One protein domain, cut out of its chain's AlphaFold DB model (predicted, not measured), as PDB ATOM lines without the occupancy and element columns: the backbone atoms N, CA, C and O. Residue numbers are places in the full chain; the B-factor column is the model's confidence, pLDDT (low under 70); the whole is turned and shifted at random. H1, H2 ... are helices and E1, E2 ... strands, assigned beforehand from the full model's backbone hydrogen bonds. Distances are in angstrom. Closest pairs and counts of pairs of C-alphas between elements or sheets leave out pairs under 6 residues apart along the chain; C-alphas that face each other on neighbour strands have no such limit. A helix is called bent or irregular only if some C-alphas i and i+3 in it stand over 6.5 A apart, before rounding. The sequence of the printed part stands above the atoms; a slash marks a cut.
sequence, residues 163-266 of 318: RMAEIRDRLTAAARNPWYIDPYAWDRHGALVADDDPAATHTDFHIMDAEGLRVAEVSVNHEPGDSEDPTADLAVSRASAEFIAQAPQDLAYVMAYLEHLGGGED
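What this domain is: This is residues 163 to 266 of the 318 residues of an uncharacterized protein of Streptomyces sp. WM6378 (UniProt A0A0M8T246). One face of a twisted three-stranded sheet is covered by H2a, first arm of a long bent helix; away from the sheet, the second arm, H2b, meets H1 to make the other end. The 104 printed residues, with named elements H1 E1 E2 E3 H2, are mixed and loose, radius of gyration of the C-alphas 17.9 A, spans 54 by 29 by 17 A. E1 E2 E3 form a meander, each strand the antiparallel neighbour of the one before, in two layers with H2a.

How they stand to each other: Start at H1, residues 163 to 176: it touches H2b, residues 248 to 252 alone of its 248 to 262, at a steep tilt of 40 degrees, opposite ways; closest C-alphas Ala 175 and Gln 249, 5.5 A. E1, residues 180 to 187, and E2, residues 200 to 208, form a hairpin with N 182 and O 206 within hydrogen-bond range, 2.8 A; E2 and E3, residues 214 to 221, form another, N 205 and O 218, 2.8 A. H2a, residues 230 to 245, is on the sheet at a height of 8.8 A, along E2, 4 degrees on the local plane; it lies over E2 and only just not over E3, with 2 C-alphas there. In H1, H2a and H2b every O i to N i+4 pair is within range.

Where its parts are: Find C-alpha 163 at (208.000, 243.384, 154.549); H1 runs 19.9 A, E1 23.4 A, E2 21.9 A, E3 20.0 A. H2, residues 230 to 262, assigned as one helix by its hydrogen bonds, is bent: C-alphas 245 and 248 are 7.4 A apart. H2a runs 22.4 A and H2b 20.1 A to C-alpha 262 at (193.112, 242.184, 158.750), a steep tilt of 51 degrees between them.

The domain as a whole: The farthest C-alphas, of His 189 and Gly 263, are 55.0 A apart; the printed part has no cut. The link E1 to E2, 12 residues, is long. Look for pLDDT under 70 at residues 163 to 178 and 249 to 266.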
ATOM      1  N   ARG A 163     207.970 242.286 153.583       56.91
ATOM      2  CA  ARG A 163     208.000 243.384 154.549       56.91
ATOM      3  C   ARG A 163     207.413 242.995 155.908       56.91
ATOM      4  O   ARG A 163     208.011 243.304 156.929       56.91
ATOM      5  N   MET A 164     206.281 242.294 155.940       59.31
ATOM      6  CA  MET A 164     205.662 241.843 157.193       59.31
ATOM      7  C   MET A 164     206.494 240.763 157.880       59.31
ATOM      8  O   MET A 164     206.609 240.784 159.101       59.31
ATOM      9  N   ALA A 165     207.124 239.870 157.111       63.88
ATOM     10  CA  ALA A 165     208.090 238.911 157.644       63.88
ATOM     11  C   ALA A 165     209.311 239.619 158.254       63.88
ATOM     12  O   ALA A 165     209.662 239.336 159.395       63.88
ATOM     13  N   GLU A 166     209.893 240.601 157.555       65.12
ATOM     14  CA  GLU A 166     211.010 241.402 158.071       65.12
ATOM     15  C   GLU A 166     210.630 242.149 159.358       65.12
ATOM     16  O   GLU A 166     211.382 242.143 160.334       65.12
ATOM     17  N   ILE A 167     209.449 242.773 159.393       61.84
ATOM     18  CA  ILE A 167     208.977 243.467 160.591       61.84
ATOM     19  C   ILE A 167     208.734 242.460 161.731       61.84
ATOM     20  O   ILE A 167     209.149 242.727 162.860       61.84
ATOM     21  N   ARG A 168     208.152 241.281 161.463       65.88
ATOM     22  CA  ARG A 168     207.985 240.206 162.459       65.88
ATOM     23  C   ARG A 168     209.313 239.722 163.021       65.88
ATOM     24  O   ARG A 168     209.421 239.553 164.235       65.88
ATOM     25  N   ASP A 169     210.311 239.520 162.172       65.62
ATOM     26  CA  ASP A 169     211.635 239.061 162.588       65.62
ATOM     27  C   ASP A 169     212.315 240.106 163.474       65.62
ATOM     28  O   ASP A 169     212.829 239.775 164.545       65.62
ATOM     29  N   ARG A 170     212.231 241.387 163.093       63.84
ATOM     30  CA  ARG A 170     212.749 242.508 163.890       63.84
ATOM     31  C   ARG A 170     212.040 242.636 165.238       63.84
ATOM     32  O   ARG A 170     212.703 242.816 166.257       63.84
ATOM     33  N   LEU A 171     210.716 242.506 165.261       65.44
ATOM     34  CA  LEU A 171     209.922 242.568 166.491       65.44
ATOM     35  C   LEU A 171     210.163 241.360 167.394       65.44
ATOM     36  O   LEU A 171     210.298 241.516 168.601       65.44
ATOM     37  N   THR A 172     210.296 240.164 166.825       65.81
ATOM     38  CA  THR A 172     210.632 238.944 167.572       65.81
ATOM     39  C   THR A 172     212.038 239.029 168.157       65.81
ATOM     40  O   THR A 172     212.251 238.623 169.298       65.81
ATOM     41  N   ALA A 173     213.003 239.568 167.407       63.22
ATOM     42  CA  ALA A 173     214.356 239.802 167.901       63.22
ATOM     43  C   ALA A 173     214.364 240.807 169.067       63.22
ATOM     44  O   ALA A 173     214.961 240.522 170.103       63.22
ATOM     45  N   ALA A 174     213.634 241.921 168.942       58.53
ATOM     46  CA  ALA A 174     213.507 242.924 170.000       58.53
ATOM     47  C   ALA A 174     212.726 242.413 171.229       58.53
ATOM     48  O   ALA A 174     213.067 242.734 172.360       58.53
ATOM     49  N   ALA A 175     211.711 241.567 171.038       59.28
ATOM     50  CA  ALA A 175     210.922 241.003 172.134       59.28
ATOM     51  C   ALA A 175     211.669 239.917 172.930       59.28
ATOM     52  O   ALA A 175     211.340 239.680 174.092       59.28
ATOM     53  N   ARG A 176     212.671 239.253 172.332       60.28
ATOM     54  CA  ARG A 176     213.502 238.245 173.020       60.28
ATOM     55  C   ARG A 176     214.461 238.860 174.036       60.28
ATOM     56  O   ARG A 176     214.728 238.220 175.047       60.28
ATOM     57  N   ASN A 177     214.935 240.077 173.774       64.69
ATOM     58  CA  ASN A 177     215.807 240.834 174.663       64.69
ATOM     59  C   ASN A 177     215.210 242.237 174.856       64.69
ATOM     60  O   ASN A 177     215.489 243.122 174.043       64.69
ATOM     61  N   PRO A 178     214.361 242.432 175.880       69.25
ATOM     62  CA  PRO A 178     213.685 243.701 176.086       69.25
ATOM     63  C   PRO A 178     214.696 244.835 176.243       69.25
ATOM     64  O   PRO A 178     215.747 244.656 176.863       69.25
ATOM     65  N   TRP A 179     214.359 245.999 175.687       85.81
ATOM     66  CA  TRP A 179     215.098 247.219 175.972       85.81
ATOM     67  C   TRP A 179     215.088 247.471 177.480       85.81
ATOM     68  O   TRP A 179     214.103 247.175 178.164       85.81
ATOM     69  N   TYR A 180     216.190 247.993 177.999       88.88
ATOM     70  CA  TYR A 180     216.324 248.308 179.416       88.88
ATOM     71  C   TYR A 180     216.611 249.792 179.605       88.88
ATOM     72  O   TYR A 180     217.053 250.482 178.688       88.88
ATOM     73  N   ILE A 181     216.312 250.280 180.804       93.62
ATOM     74  CA  ILE A 181     216.499 251.678 181.174       93.62
ATOM     75  C   ILE A 181     217.678 251.757 182.122       93.62
ATOM     76  O   ILE A 181     217.741 251.002 183.093       93.62
ATOM     77  N   ASP A 182     218.574 252.686 181.837       94.62
ATOM     78  CA  ASP A 182     219.736 252.987 182.651       94.62
ATOM     79  C   ASP A 182     219.675 254.468 183.065       94.62
ATOM     80  O   ASP A 182     219.784 255.348 182.202       94.62
ATOM     81  N   PRO A 183     219.375 254.765 184.341       94.38
ATOM     82  CA  PRO A 183     219.298 256.130 184.841       94.38
ATOM     83  C   PRO A 183     220.692 256.720 185.109       94.38
ATOM     84  O   PRO A 183     221.601 256.032 185.562       94.38
ATOM     85  N   TYR A 184     220.839 258.018 184.849       95.81
ATOM     86  CA  TYR A 184     222.038 258.800 185.142       95.81
ATOM     87  C   TYR A 184     221.629 260.105 185.818       95.81
ATOM     88  O   TYR A 184     220.915 260.915 185.227       95.81
ATOM     89  N   ALA A 185     222.074 260.320 187.055       95.81
ATOM     90  CA  ALA A 185     221.827 261.554 187.791       95.81
ATOM     91  C   ALA A 185     223.027 262.503 187.717       95.81
ATOM     92  O   ALA A 185     224.174 262.101 187.912       95.81
ATOM     93  N   TRP A 186     222.756 263.782 187.479       95.88
ATOM     94  CA  TRP A 186     223.767 264.826 187.359       95.88
ATOM     95  C   TRP A 186     223.494 265.951 188.351       95.88
ATOM     96  O   TRP A 186     222.342 266.331 188.573       95.88
ATOM     97  N   ASP A 187     224.554 266.498 188.939       95.50
ATOM     98  CA  ASP A 187     224.469 267.716 189.738       95.50
ATOM     99  C   ASP A 187     224.439 268.979 188.857       95.50
ATOM    100  O   ASP A 187     224.732 268.957 187.658       95.50
ATOM    101  N   ARG A 188     224.174 270.131 189.482       93.56
ATOM    102  CA  ARG A 188     224.160 271.453 188.820       93.56
ATOM    103  C   ARG A 188     225.480 271.861 188.151       93.56
ATOM    104  O   ARG A 188     225.561 272.898 187.493       93.56
ATOM    105  N   HIS A 189     226.566 271.143 188.431       94.62
ATOM    106  CA  HIS A 189     227.884 271.371 187.849       94.62
ATOM    107  C   HIS A 189     228.157 270.431 186.665       94.62
ATOM    108  O   HIS A 189     229.227 270.525 186.059       94.62
ATOM    109  N   GLY A 190     227.197 269.571 186.313       91.25
ATOM    110  CA  GLY A 190     227.320 268.565 185.265       91.25
ATOM    111  C   GLY A 190     228.181 267.373 185.680       91.25
ATOM    112  O   GLY A 190     228.724 266.690 184.813       91.25
ATOM    113  N   ALA A 191     228.367 267.135 186.981       95.31
ATOM    114  CA  ALA A 191     229.044 265.948 187.483       95.31
ATOM    115  C   ALA A 191     228.035 264.818 187.713       95.31
ATOM    116  O   ALA A 191     226.959 265.045 188.263       95.31
ATOM    117  N   LEU A 192     228.404 263.599 187.313       95.25
ATOM    118  CA  LEU A 192     227.605 262.408 187.581       95.25
ATOM    119  C   LEU A 192     227.612 262.111 189.087       95.25
ATOM    120  O   LEU A 192     228.679 262.032 189.704       95.25
ATOM    121  N   VAL A 193     226.429 261.924 189.654       95.44
ATOM    122  CA  VAL A 193     226.195 261.603 191.066       95.44
ATOM    123  C   VAL A 193     225.394 260.305 191.185       95.44
ATOM    124  O   VAL A 193     225.018 259.703 190.182       95.44
ATOM    125  N   ALA A 194     225.182 259.822 192.411       92.44
ATOM    126  CA  ALA A 194     224.313 258.668 192.631       92.44
ATOM    127  C   ALA A 194     222.844 259.023 192.330       92.44
ATOM    128  O   ALA A 194     222.431 260.165 192.522       92.44
ATOM    129  N   ASP A 195     222.047 258.043 191.902       83.88
ATOM    130  CA  ASP A 195     220.639 258.246 191.520       83.88
ATOM    131  C   ASP A 195     219.748 258.796 192.644       83.88
ATOM    132  O   ASP A 195     218.712 259.404 192.379       83.88
ATOM    133  N   ASP A 196     220.124 258.560 193.900       85.69
ATOM    134  CA  ASP A 196     219.441 259.043 195.100       85.69
ATOM    135  C   ASP A 196     220.168 260.221 195.770       85.69
ATOM    136  O   ASP A 196     219.822 260.608 196.892       85.69
ATOM    137  N   ASP A 197     221.168 260.803 195.099       90.75
ATOM    138  CA  ASP A 197     221.921 261.931 195.632       90.75
ATOM    139  C   ASP A 197     221.026 263.183 195.686       90.75
ATOM    140  O   ASP A 197     220.515 263.628 194.656       90.75
ATOM    141  N   PRO A 198     220.844 263.814 196.861       87.62
ATOM    142  CA  PRO A 198     220.063 265.043 196.980       87.62
ATOM    143  C   PRO A 198     220.670 266.240 196.230       87.62
ATOM    144  O   PRO A 198     220.017 267.277 196.121       87.62
ATOM    145  N   ALA A 199     221.923 266.143 195.772       90.56
ATOM    146  CA  ALA A 199     222.561 267.131 194.911       90.56
ATOM    147  C   ALA A 199     222.236 266.943 193.422       90.56
ATOM    148  O   ALA A 199     222.610 267.812 192.631       90.56
ATOM    149  N   ALA A 200     221.564 265.851 193.037       92.75
ATOM    150  CA  ALA A 200     221.085 265.665 191.679       92.75
ATOM    151  C   ALA A 200     220.080 266.767 191.334       92.75
ATOM    152  O   ALA A 200     219.136 267.024 192.080       92.75
ATOM    153  N   THR A 201     220.288 267.415 190.198       94.31
ATOM    154  CA  THR A 201     219.398 268.452 189.666       94.31
ATOM    155  C   THR A 201     218.918 268.124 188.253       94.31
ATOM    156  O   THR A 201     218.042 268.794 187.711       94.31
ATOM    157  N   HIS A 202     219.459 267.060 187.665       94.25
ATOM    158  CA  HIS A 202     219.103 266.554 186.354       94.25
ATOM    159  C   HIS A 202     219.180 265.026 186.346       94.25
ATOM    160  O   HIS A 202     220.045 264.435 186.996       94.25
ATOM    161  N   THR A 203     218.273 264.370 185.628       95.88
ATOM    162  CA  THR A 203     218.294 262.915 185.458       95.88
ATOM    163  C   THR A 203     217.979 262.540 184.021       95.88
ATOM    164  O   THR A 203     216.939 262.933 183.493       95.88
ATOM    165  N   ASP A 204     218.849 261.723 183.437       96.31
ATOM    166  CA  ASP A 204     218.658 261.099 182.133       96.31
ATOM    167  C   ASP A 204     218.254 259.641 182.311       96.31
ATOM    168  O   ASP A 204     218.900 258.878 183.024       96.31
ATOM    169  N   PHE A 205     217.198 259.225 181.627       96.69
ATOM    170  CA  PHE A 205     216.816 257.830 181.472       96.69
ATOM    171  C   PHE A 205     217.261 257.372 180.085       96.69
ATOM    172  O   PHE A 205     216.568 257.605 179.089       96.69
ATOM    173  N   HIS A 206     218.428 256.735 180.006       96.06
ATOM    174  CA  HIS A 206     218.906 256.141 178.764       96.06
ATOM    175  C   HIS A 206     218.154 254.842 178.491       96.06
ATOM    176  O   HIS A 206     218.150 253.931 179.315       96.06
ATOM    177  N   ILE A 207     217.531 254.741 177.321       94.12
ATOM    178  CA  ILE A 207     216.873 253.516 176.865       94.12
ATOM    179  C   ILE A 207     217.846 252.808 175.935       94.12
ATOM    180  O   ILE A 207     218.264 253.358 174.908       94.12
ATOM    181  N   MET A 208     218.218 251.596 176.319       91.06
ATOM    182  CA  MET A 208     219.266 250.807 175.690       91.06
ATOM    183  C   MET A 208     218.654 249.572 175.036       91.06
ATOM    184  O   MET A 208     217.762 248.935 175.604       91.06
ATOM    185  N   ASP A 209     219.135 249.217 173.849       86.06
ATOM    186  CA  ASP A 209     218.772 247.950 173.225       86.06
ATOM    187  C   ASP A 209     219.512 246.755 173.850       86.06
ATOM    188  O   ASP A 209     220.322 246.879 174.770       86.06
ATOM    189  N   ALA A 210     219.221 245.565 173.328       81.19
ATOM    190  CA  ALA A 210     219.808 244.307 173.772       81.19
ATOM    191  C   ALA A 210     221.341 244.232 173.647       81.19
ATOM    192  O   ALA A 210     221.967 243.401 174.307       81.19
ATOM    193  N   GLU A 211     221.936 245.047 172.776       83.38
ATOM    194  CA  GLU A 211     223.378 245.111 172.540       83.38
ATOM    195  C   GLU A 211     224.044 246.211 173.382       83.38
ATOM    196  O   GLU A 211     225.265 246.369 173.345       83.38
ATOM    197  N   GLY A 212     223.259 246.951 174.173       86.00
ATOM    198  CA  GLY A 212     223.735 248.079 174.960       86.00
ATOM    199  C   GLY A 212     223.970 249.329 174.115       86.00
ATOM    200  O   GLY A 212     224.782 250.175 174.494       86.00
ATOM    201  N   LEU A 213     223.287 249.475 172.975       87.31
ATOM    202  CA  LEU A 213     223.276 250.715 172.202       87.31
ATOM    203  C   LEU A 213     222.129 251.611 172.671       87.31
ATOM    204  O   LEU A 213     220.996 251.166 172.846       87.31
ATOM    205  N   ARG A 214     222.416 252.903 172.851       90.69
ATOM    206  CA  ARG A 214     221.407 253.891 173.249       90.69
ATOM    207  C   ARG A 214     220.473 254.183 172.079       90.69
ATOM    208  O   ARG A 214     220.915 254.728 171.067       90.69
ATOM    209  N   VAL A 215     219.192 253.857 172.235       88.88
ATOM    210  CA  VAL A 215     218.157 254.057 171.204       88.88
ATOM    211  C   VAL A 215     217.295 255.290 171.461       88.88
ATOM    212  O   VAL A 215     216.799 255.895 170.512       88.88
ATOM    213  N   ALA A 216     217.136 255.683 172.724       92.06
ATOM    214  CA  ALA A 216     216.403 256.876 173.129       92.06
ATOM    215  C   ALA A 216     216.891 257.382 174.494       92.06
ATOM    216  O   ALA A 216     217.644 256.709 175.200       92.06
ATOM    217  N   GLU A 217     216.461 258.586 174.848       94.62
ATOM    218  CA  GLU A 217     216.803 259.267 176.092       94.62
ATOM    219  C   GLU A 217     215.606 260.114 176.524       94.62
ATOM    220  O   GLU A 217     215.000 260.804 175.698       94.62
ATOM    221  N   VAL A 218     215.249 260.028 177.803       93.44
ATOM    222  CA  VAL A 218     214.260 260.906 178.435       93.44
ATOM    223  C   VAL A 218     214.964 261.651 179.553       93.44
ATOM    224  O   VAL A 218     215.406 261.029 180.512       93.44
ATOM    225  N   SER A 219     215.047 262.969 179.435       94.12
ATOM    226  CA  SER A 219     215.759 263.811 180.393       94.12
ATOM    227  C   SER A 219     214.788 264.683 181.171       94.12
ATOM    228  O   SER A 219     213.817 265.200 180.612       94.12
ATOM    229  N   VAL A 220     215.073 264.896 182.452       94.25
ATOM    230  CA  VAL A 220     214.300 265.786 183.319       94.25
ATOM    231  C   VAL A 220     215.228 266.647 184.160       94.25
ATOM    232  O   VAL A 220     216.115 266.147 184.847       94.25
ATOM    233  N   ASN A 221     215.005 267.958 184.099       92.88
ATOM    234  CA  ASN A 221     215.597 268.909 185.032       92.88
ATOM    235  C   ASN A 221     214.672 269.032 186.235       92.88
ATOM    236  O   ASN A 221     213.458 269.162 186.081       92.88
ATOM    237  N   HIS A 222     215.249 268.995 187.423       88.31
ATOM    238  CA  HIS A 222     214.526 269.077 188.686       88.31
ATOM    239  C   HIS A 222     215.266 269.957 189.699       88.31
ATOM    240  O   HIS A 222     215.148 269.784 190.913       88.31
ATOM    241  N   GLU A 223     216.007 270.950 189.194       86.88
ATOM    242  CA  GLU A 223     216.663 271.955 190.023       86.88
ATOM    243  C   GLU A 223     215.631 272.750 190.858       86.88
ATOM    244  O   GLU A 223     214.481 272.937 190.438       86.88
ATOM    245  N   PRO A 224     216.019 273.298 192.027       78.38
ATOM    246  CA  PRO A 224     215.151 274.190 192.790       78.38
ATOM    247  C   PRO A 224     214.675 275.389 191.951       78.38
ATOM    248  O   PRO A 224     215.453 276.293 191.650       78.38
ATOM    249  N   GLY A 225     213.380 275.420 191.631       80.06
ATOM    250  CA  GLY A 225     212.749 276.467 190.818       80.06
ATOM    251  C   GLY A 225     212.335 276.032 189.410       80.06
ATOM    252  O   GLY A 225     211.545 276.747 188.797       80.06
ATOM    253  N   ASP A 226     212.790 274.870 188.937       79.75
ATOM    254  CA  ASP A 226     212.379 274.306 187.642       79.75
ATOM    255  C   ASP A 226     211.079 273.498 187.739       79.75
ATOM    256  O   ASP A 226     210.321 273.426 186.773       79.75
ATOM    257  N   SER A 227     210.793 272.935 188.917       76.25
ATOM    258  CA  SER A 227     209.585 272.158 189.192       76.25
ATOM    259  C   SER A 227     208.999 272.473 190.568       76.25
ATOM    260  O   SER A 227     209.725 272.705 191.538       76.25
ATOM    261  N   GLU A 228     207.667 272.457 190.654       79.31
ATOM    262  CA  GLU A 228     206.934 272.510 191.924       79.31
ATOM    263  C   GLU A 228     206.924 271.144 192.642       79.31
ATOM    264  O   GLU A 228     206.774 271.105 193.864       79.31
ATOM    265  N   ASP A 229     207.126 270.041 191.906       87.31
ATOM    266  CA  ASP A 229     207.204 268.672 192.428       87.31
ATOM    267  C   ASP A 229     208.214 267.808 191.632       87.31
ATOM    268  O   ASP A 229     207.833 266.976 190.800       87.31
ATOM    269  N   PRO A 230     209.523 267.953 191.925       86.12
ATOM    270  CA  PRO A 230     210.601 267.129 191.371       86.12
ATOM    271  C   PRO A 230     210.344 265.618 191.394       86.12
ATOM    272  O   PRO A 230     210.766 264.890 190.496       86.12
ATOM    273  N   THR A 231     209.656 265.127 192.430       87.75
ATOM    274  CA  THR A 231     209.410 263.690 192.601       87.75
ATOM    275  C   THR A 231     208.391 263.197 191.581       87.75
ATOM    276  O   THR A 231     208.575 262.128 190.994       87.75
ATOM    277  N   ALA A 232     207.332 263.975 191.346       86.88
ATOM    278  CA  ALA A 232     206.338 263.663 190.327       86.88
ATOM    279  C   ALA A 232     206.942 263.703 188.915       86.88
ATOM    280  O   ALA A 232     206.710 262.777 188.137       86.88
ATOM    281  N   ASP A 233     207.766 264.702 188.601       86.50
ATOM    282  CA  ASP A 233     208.372 264.840 187.269       86.50
ATOM    283  C   ASP A 233     209.364 263.715 186.955       86.50
ATOM    284  O   ASP A 233     209.365 263.166 185.845       86.50
ATOM    285  N   LEU A 234     210.154 263.292 187.947       89.94
ATOM    286  CA  LEU A 234     211.007 262.105 187.844       89.94
ATOM    287  C   LEU A 234     210.184 260.832 187.617       89.94
ATOM    288  O   LEU A 234     210.549 260.005 186.780       89.94
ATOM    289  N   ALA A 235     209.059 260.675 188.321       89.50
ATOM    290  CA  ALA A 235     208.175 259.523 188.151       89.50
ATOM    291  C   ALA A 235     207.524 259.492 186.757       89.50
ATOM    292  O   ALA A 235     207.470 258.432 186.132       89.50
ATOM    293  N   VAL A 236     207.079 260.640 186.239       88.31
ATOM    294  CA  VAL A 236     206.509 260.769 184.885       88.31
ATOM    295  C   VAL A 236     207.559 260.475 183.815       88.31
ATOM    296  O   VAL A 236     207.279 259.757 182.851       88.31
ATOM    297  N   SER A 237     208.777 260.983 183.991       91.75
ATOM    298  CA  SER A 237     209.882 260.770 183.049       91.75
ATOM    299  C   SER A 237     210.314 259.304 183.018       91.75
ATOM    300  O   SER A 237     210.463 258.729 181.940       91.75
ATOM    301  N   ARG A 238     210.389 258.652 184.186       93.00
ATOM    302  CA  ARG A 238     210.623 257.205 184.287       93.00
ATOM    303  C   ARG A 238     209.517 256.399 183.611       93.00
ATOM    304  O   ARG A 238     209.824 255.532 182.801       93.00
ATOM    305  N   ALA A 239     208.250 256.708 183.883       85.94
ATOM    306  CA  ALA A 239     207.121 256.026 183.248       85.94
ATOM    307  C   ALA A 239     207.122 256.206 181.717       85.94
ATOM    308  O   ALA A 239     206.779 255.287 180.975       85.94
ATOM    309  N   SER A 240     207.554 257.373 181.231       85.75
ATOM    310  CA  SER A 240     207.718 257.638 179.797       85.75
ATOM    311  C   SER A 240     208.845 256.798 179.191       85.75
ATOM    312  O   SER A 240     208.672 256.225 178.116       85.75
ATOM    313  N   ALA A 241     209.975 256.664 179.890       89.88
ATOM    314  CA  ALA A 241     211.062 255.785 179.471       89.88
ATOM    315  C   ALA A 241     210.636 254.304 179.470       89.88
ATOM    316  O   ALA A 241     210.943 253.583 178.523       89.88
ATOM    317  N   GLU A 242     209.870 253.863 180.474       86.38
ATOM    318  CA  GLU A 242     209.279 252.515 180.554       86.38
ATOM    319  C   GLU A 242     208.330 252.238 179.391       86.38
ATOM    320  O   GLU A 242     208.412 251.176 178.775       86.38
ATOM    321  N   PHE A 243     207.488 253.207 179.033       78.38
ATOM    322  CA  PHE A 243     206.618 253.102 177.866       78.38
ATOM    323  C   PHE A 243     207.420 252.909 176.569       78.38
ATOM    324  O   PHE A 243     207.107 252.023 175.776       78.38
ATOM    325  N   ILE A 244     208.490 253.685 176.366       83.56
ATOM    326  CA  ILE A 244     209.350 253.544 175.179       83.56
ATOM    327  C   ILE A 244     210.081 252.194 175.187       83.56
ATOM    328  O   ILE A 244     210.163 251.543 174.147       83.56
ATOM    329  N   ALA A 245     210.569 251.741 176.344       84.50
ATOM    330  CA  ALA A 245     211.259 250.459 176.484       84.50
ATOM    331  C   ALA A 245     210.362 249.249 176.149       84.50
ATOM    332  O   ALA A 245     210.866 248.232 175.674       84.50
ATOM    333  N   GLN A 246     209.044 249.364 176.358       78.56
ATOM    334  CA  GLN A 246     208.049 248.332 176.023       78.56
ATOM    335  C   GLN A 246     207.468 248.451 174.605       78.56
ATOM    336  O   GLN A 246     206.759 247.552 174.141       78.56
ATOM    337  N   ALA A 247     207.768 249.536 173.884       77.69
ATOM    338  CA  ALA A 247     207.203 249.796 172.564       77.69
ATOM    339  C   ALA A 247     207.417 248.650 171.550       77.69
ATOM    340  O   ALA A 247     206.485 248.370 170.791       77.69
ATOM    341  N   PRO A 248     208.566 247.938 171.509       74.56
ATOM    342  CA  PRO A 248     208.727 246.794 170.611       74.56
ATOM    343  C   PRO A 248     207.758 245.642 170.906       74.56
ATOM    344  O   PRO A 248     207.218 245.042 169.978       74.56
ATOM    345  N   GLN A 249     207.509 245.331 172.180       68.31
ATOM    346  CA  GLN A 249     206.585 244.274 172.597       68.31
ATOM    347  C   GLN A 249     205.136 244.670 172.310       68.31
ATOM    348  O   GLN A 249     204.373 243.864 171.776       68.31
ATOM    349  N   ASP A 250     204.774 245.920 172.601       64.69
ATOM    350  CA  ASP A 250     203.444 246.456 172.309       64.69
ATOM    351  C   ASP A 250     203.178 246.494 170.799       64.69
ATOM    352  O   ASP A 250     202.098 246.111 170.345       64.69
ATOM    353  N   LEU A 251     204.174 246.868 169.993       67.94
ATOM    354  CA  LEU A 251     204.072 246.854 168.536       67.94
ATOM    355  C   LEU A 251     203.996 245.426 167.980       67.94
ATOM    356  O   LEU A 251     203.191 245.173 167.085       67.94
ATOM    357  N   ALA A 252     204.758 244.476 168.535       65.25
ATOM    358  CA  ALA A 252     204.643 243.051 168.206       65.25
ATOM    359  C   ALA A 252     203.234 242.523 168.489       65.25
ATOM    360  O   ALA A 252     202.647 241.822 167.663       65.25
ATOM    361  N   TYR A 253     202.666 242.905 169.632       58.09
ATOM    362  CA  TYR A 253     201.305 242.556 170.008       58.09
ATOM    363  C   TYR A 253     200.265 243.166 169.062       58.09
ATOM    364  O   TYR A 253     199.371 242.460 168.593       58.09
ATOM    365  N   VAL A 254     200.378 244.462 168.755       60.09
ATOM    366  CA  VAL A 254     199.475 245.160 167.828       60.09
ATOM    367  C   VAL A 254     199.570 244.562 166.431       60.09
ATOM    368  O   VAL A 254     198.539 244.337 165.808       60.09
ATOM    369  N   MET A 255     200.766 244.229 165.954       64.06
ATOM    370  CA  MET A 255     200.935 243.585 164.656       64.06
ATOM    371  C   MET A 255     200.349 242.182 164.604       64.06
ATOM    372  O   MET A 255     199.620 241.885 163.667       64.06
ATOM    373  N   ALA A 256     200.593 241.345 165.614       55.97
ATOM    374  CA  ALA A 256     199.957 240.032 165.693       55.97
ATOM    375  C   ALA A 256     198.422 240.156 165.741       55.97
ATOM    376  O   ALA A 256     197.703 239.357 165.143       55.97
ATOM    377  N   TYR A 257     197.908 241.188 166.418       48.97
ATOM    378  CA  TYR A 257     196.478 241.483 166.475       48.97
ATOM    379  C   TYR A 257     195.919 241.968 165.129       48.97
ATOM    380  O   TYR A 257     194.850 241.520 164.721       48.97
ATOM    381  N   LEU A 258     196.634 242.839 164.415       53.66
ATOM    382  CA  LEU A 258     196.248 243.332 163.091       53.66
ATOM    383  C   LEU A 258     196.377 242.254 162.009       53.66
ATOM    384  O   LEU A 258     195.521 242.180 161.138       53.66
ATOM    385  N   GLU A 259     197.374 241.372 162.079       54.62
ATOM    386  CA  GLU A 259     197.467 240.191 161.209       54.62
ATOM    387  C   GLU A 259     196.275 239.255 161.438       54.62
ATOM    388  O   GLU A 259     195.670 238.787 160.475       54.62
ATOM    389  N   HIS A 260     195.891 239.041 162.700       43.56
ATOM    390  CA  HIS A 260     194.731 238.224 163.051       43.56
ATOM    391  C   HIS A 260     193.398 238.836 162.591       43.56
ATOM    392  O   HIS A 260     192.474 238.099 162.257       43.56
ATOM    393  N   LEU A 261     193.284 240.168 162.578       42.22
ATOM    394  CA  LEU A 261     192.052 240.866 162.197       42.22
ATOM    395  C   LEU A 261     191.955 241.228 160.710       42.22
ATOM    396  O   LEU A 261     190.845 241.304 160.191       42.22
ATOM    397  N   GLY A 262     193.078 241.511 160.052       49.41
ATOM    398  CA  GLY A 262     193.112 242.184 158.750       49.41
ATOM    399  C   GLY A 262     193.824 241.426 157.634       49.41
ATOM    400  O   GLY A 262     193.620 241.780 156.479       49.41
ATOM    401  N   GLY A 263     194.630 240.402 157.945       43.16
ATOM    402  CA  GLY A 263     195.298 239.532 156.968       43.16
ATOM    403  C   GLY A 263     195.960 240.250 155.777       43.16
ATOM    404  O   GLY A 263     195.359 240.359 154.713       43.16
ATOM    405  N   GLY A 264     197.233 240.648 155.891       53.75
ATOM    406  CA  GLY A 264     198.030 241.194 154.774       53.75
ATOM    407  C   GLY A 264     197.987 242.725 154.632       53.75
ATOM    408  O   GLY A 264     197.783 243.425 155.617       53.75
ATOM    409  N   GLU A 265     198.207 243.236 153.409       43.09
ATOM    410  CA  GLU A 265     198.345 244.670 153.042       43.09
ATOM    411  C   GLU A 265     197.271 245.605 153.629       43.09
ATOM    412  O   GLU A 265     197.522 246.789 153.841       43.09
ATOM    413  N   ASP A 266     196.078 245.084 153.918       47.47
ATOM    414  CA  ASP A 266     194.955 245.866 154.441       47.47
ATOM    415  C   ASP A 266     195.097 246.212 155.938       47.47
ATOM    416  O   ASP A 266     194.370 247.071 156.433       47.47
TER     417      ASP A 266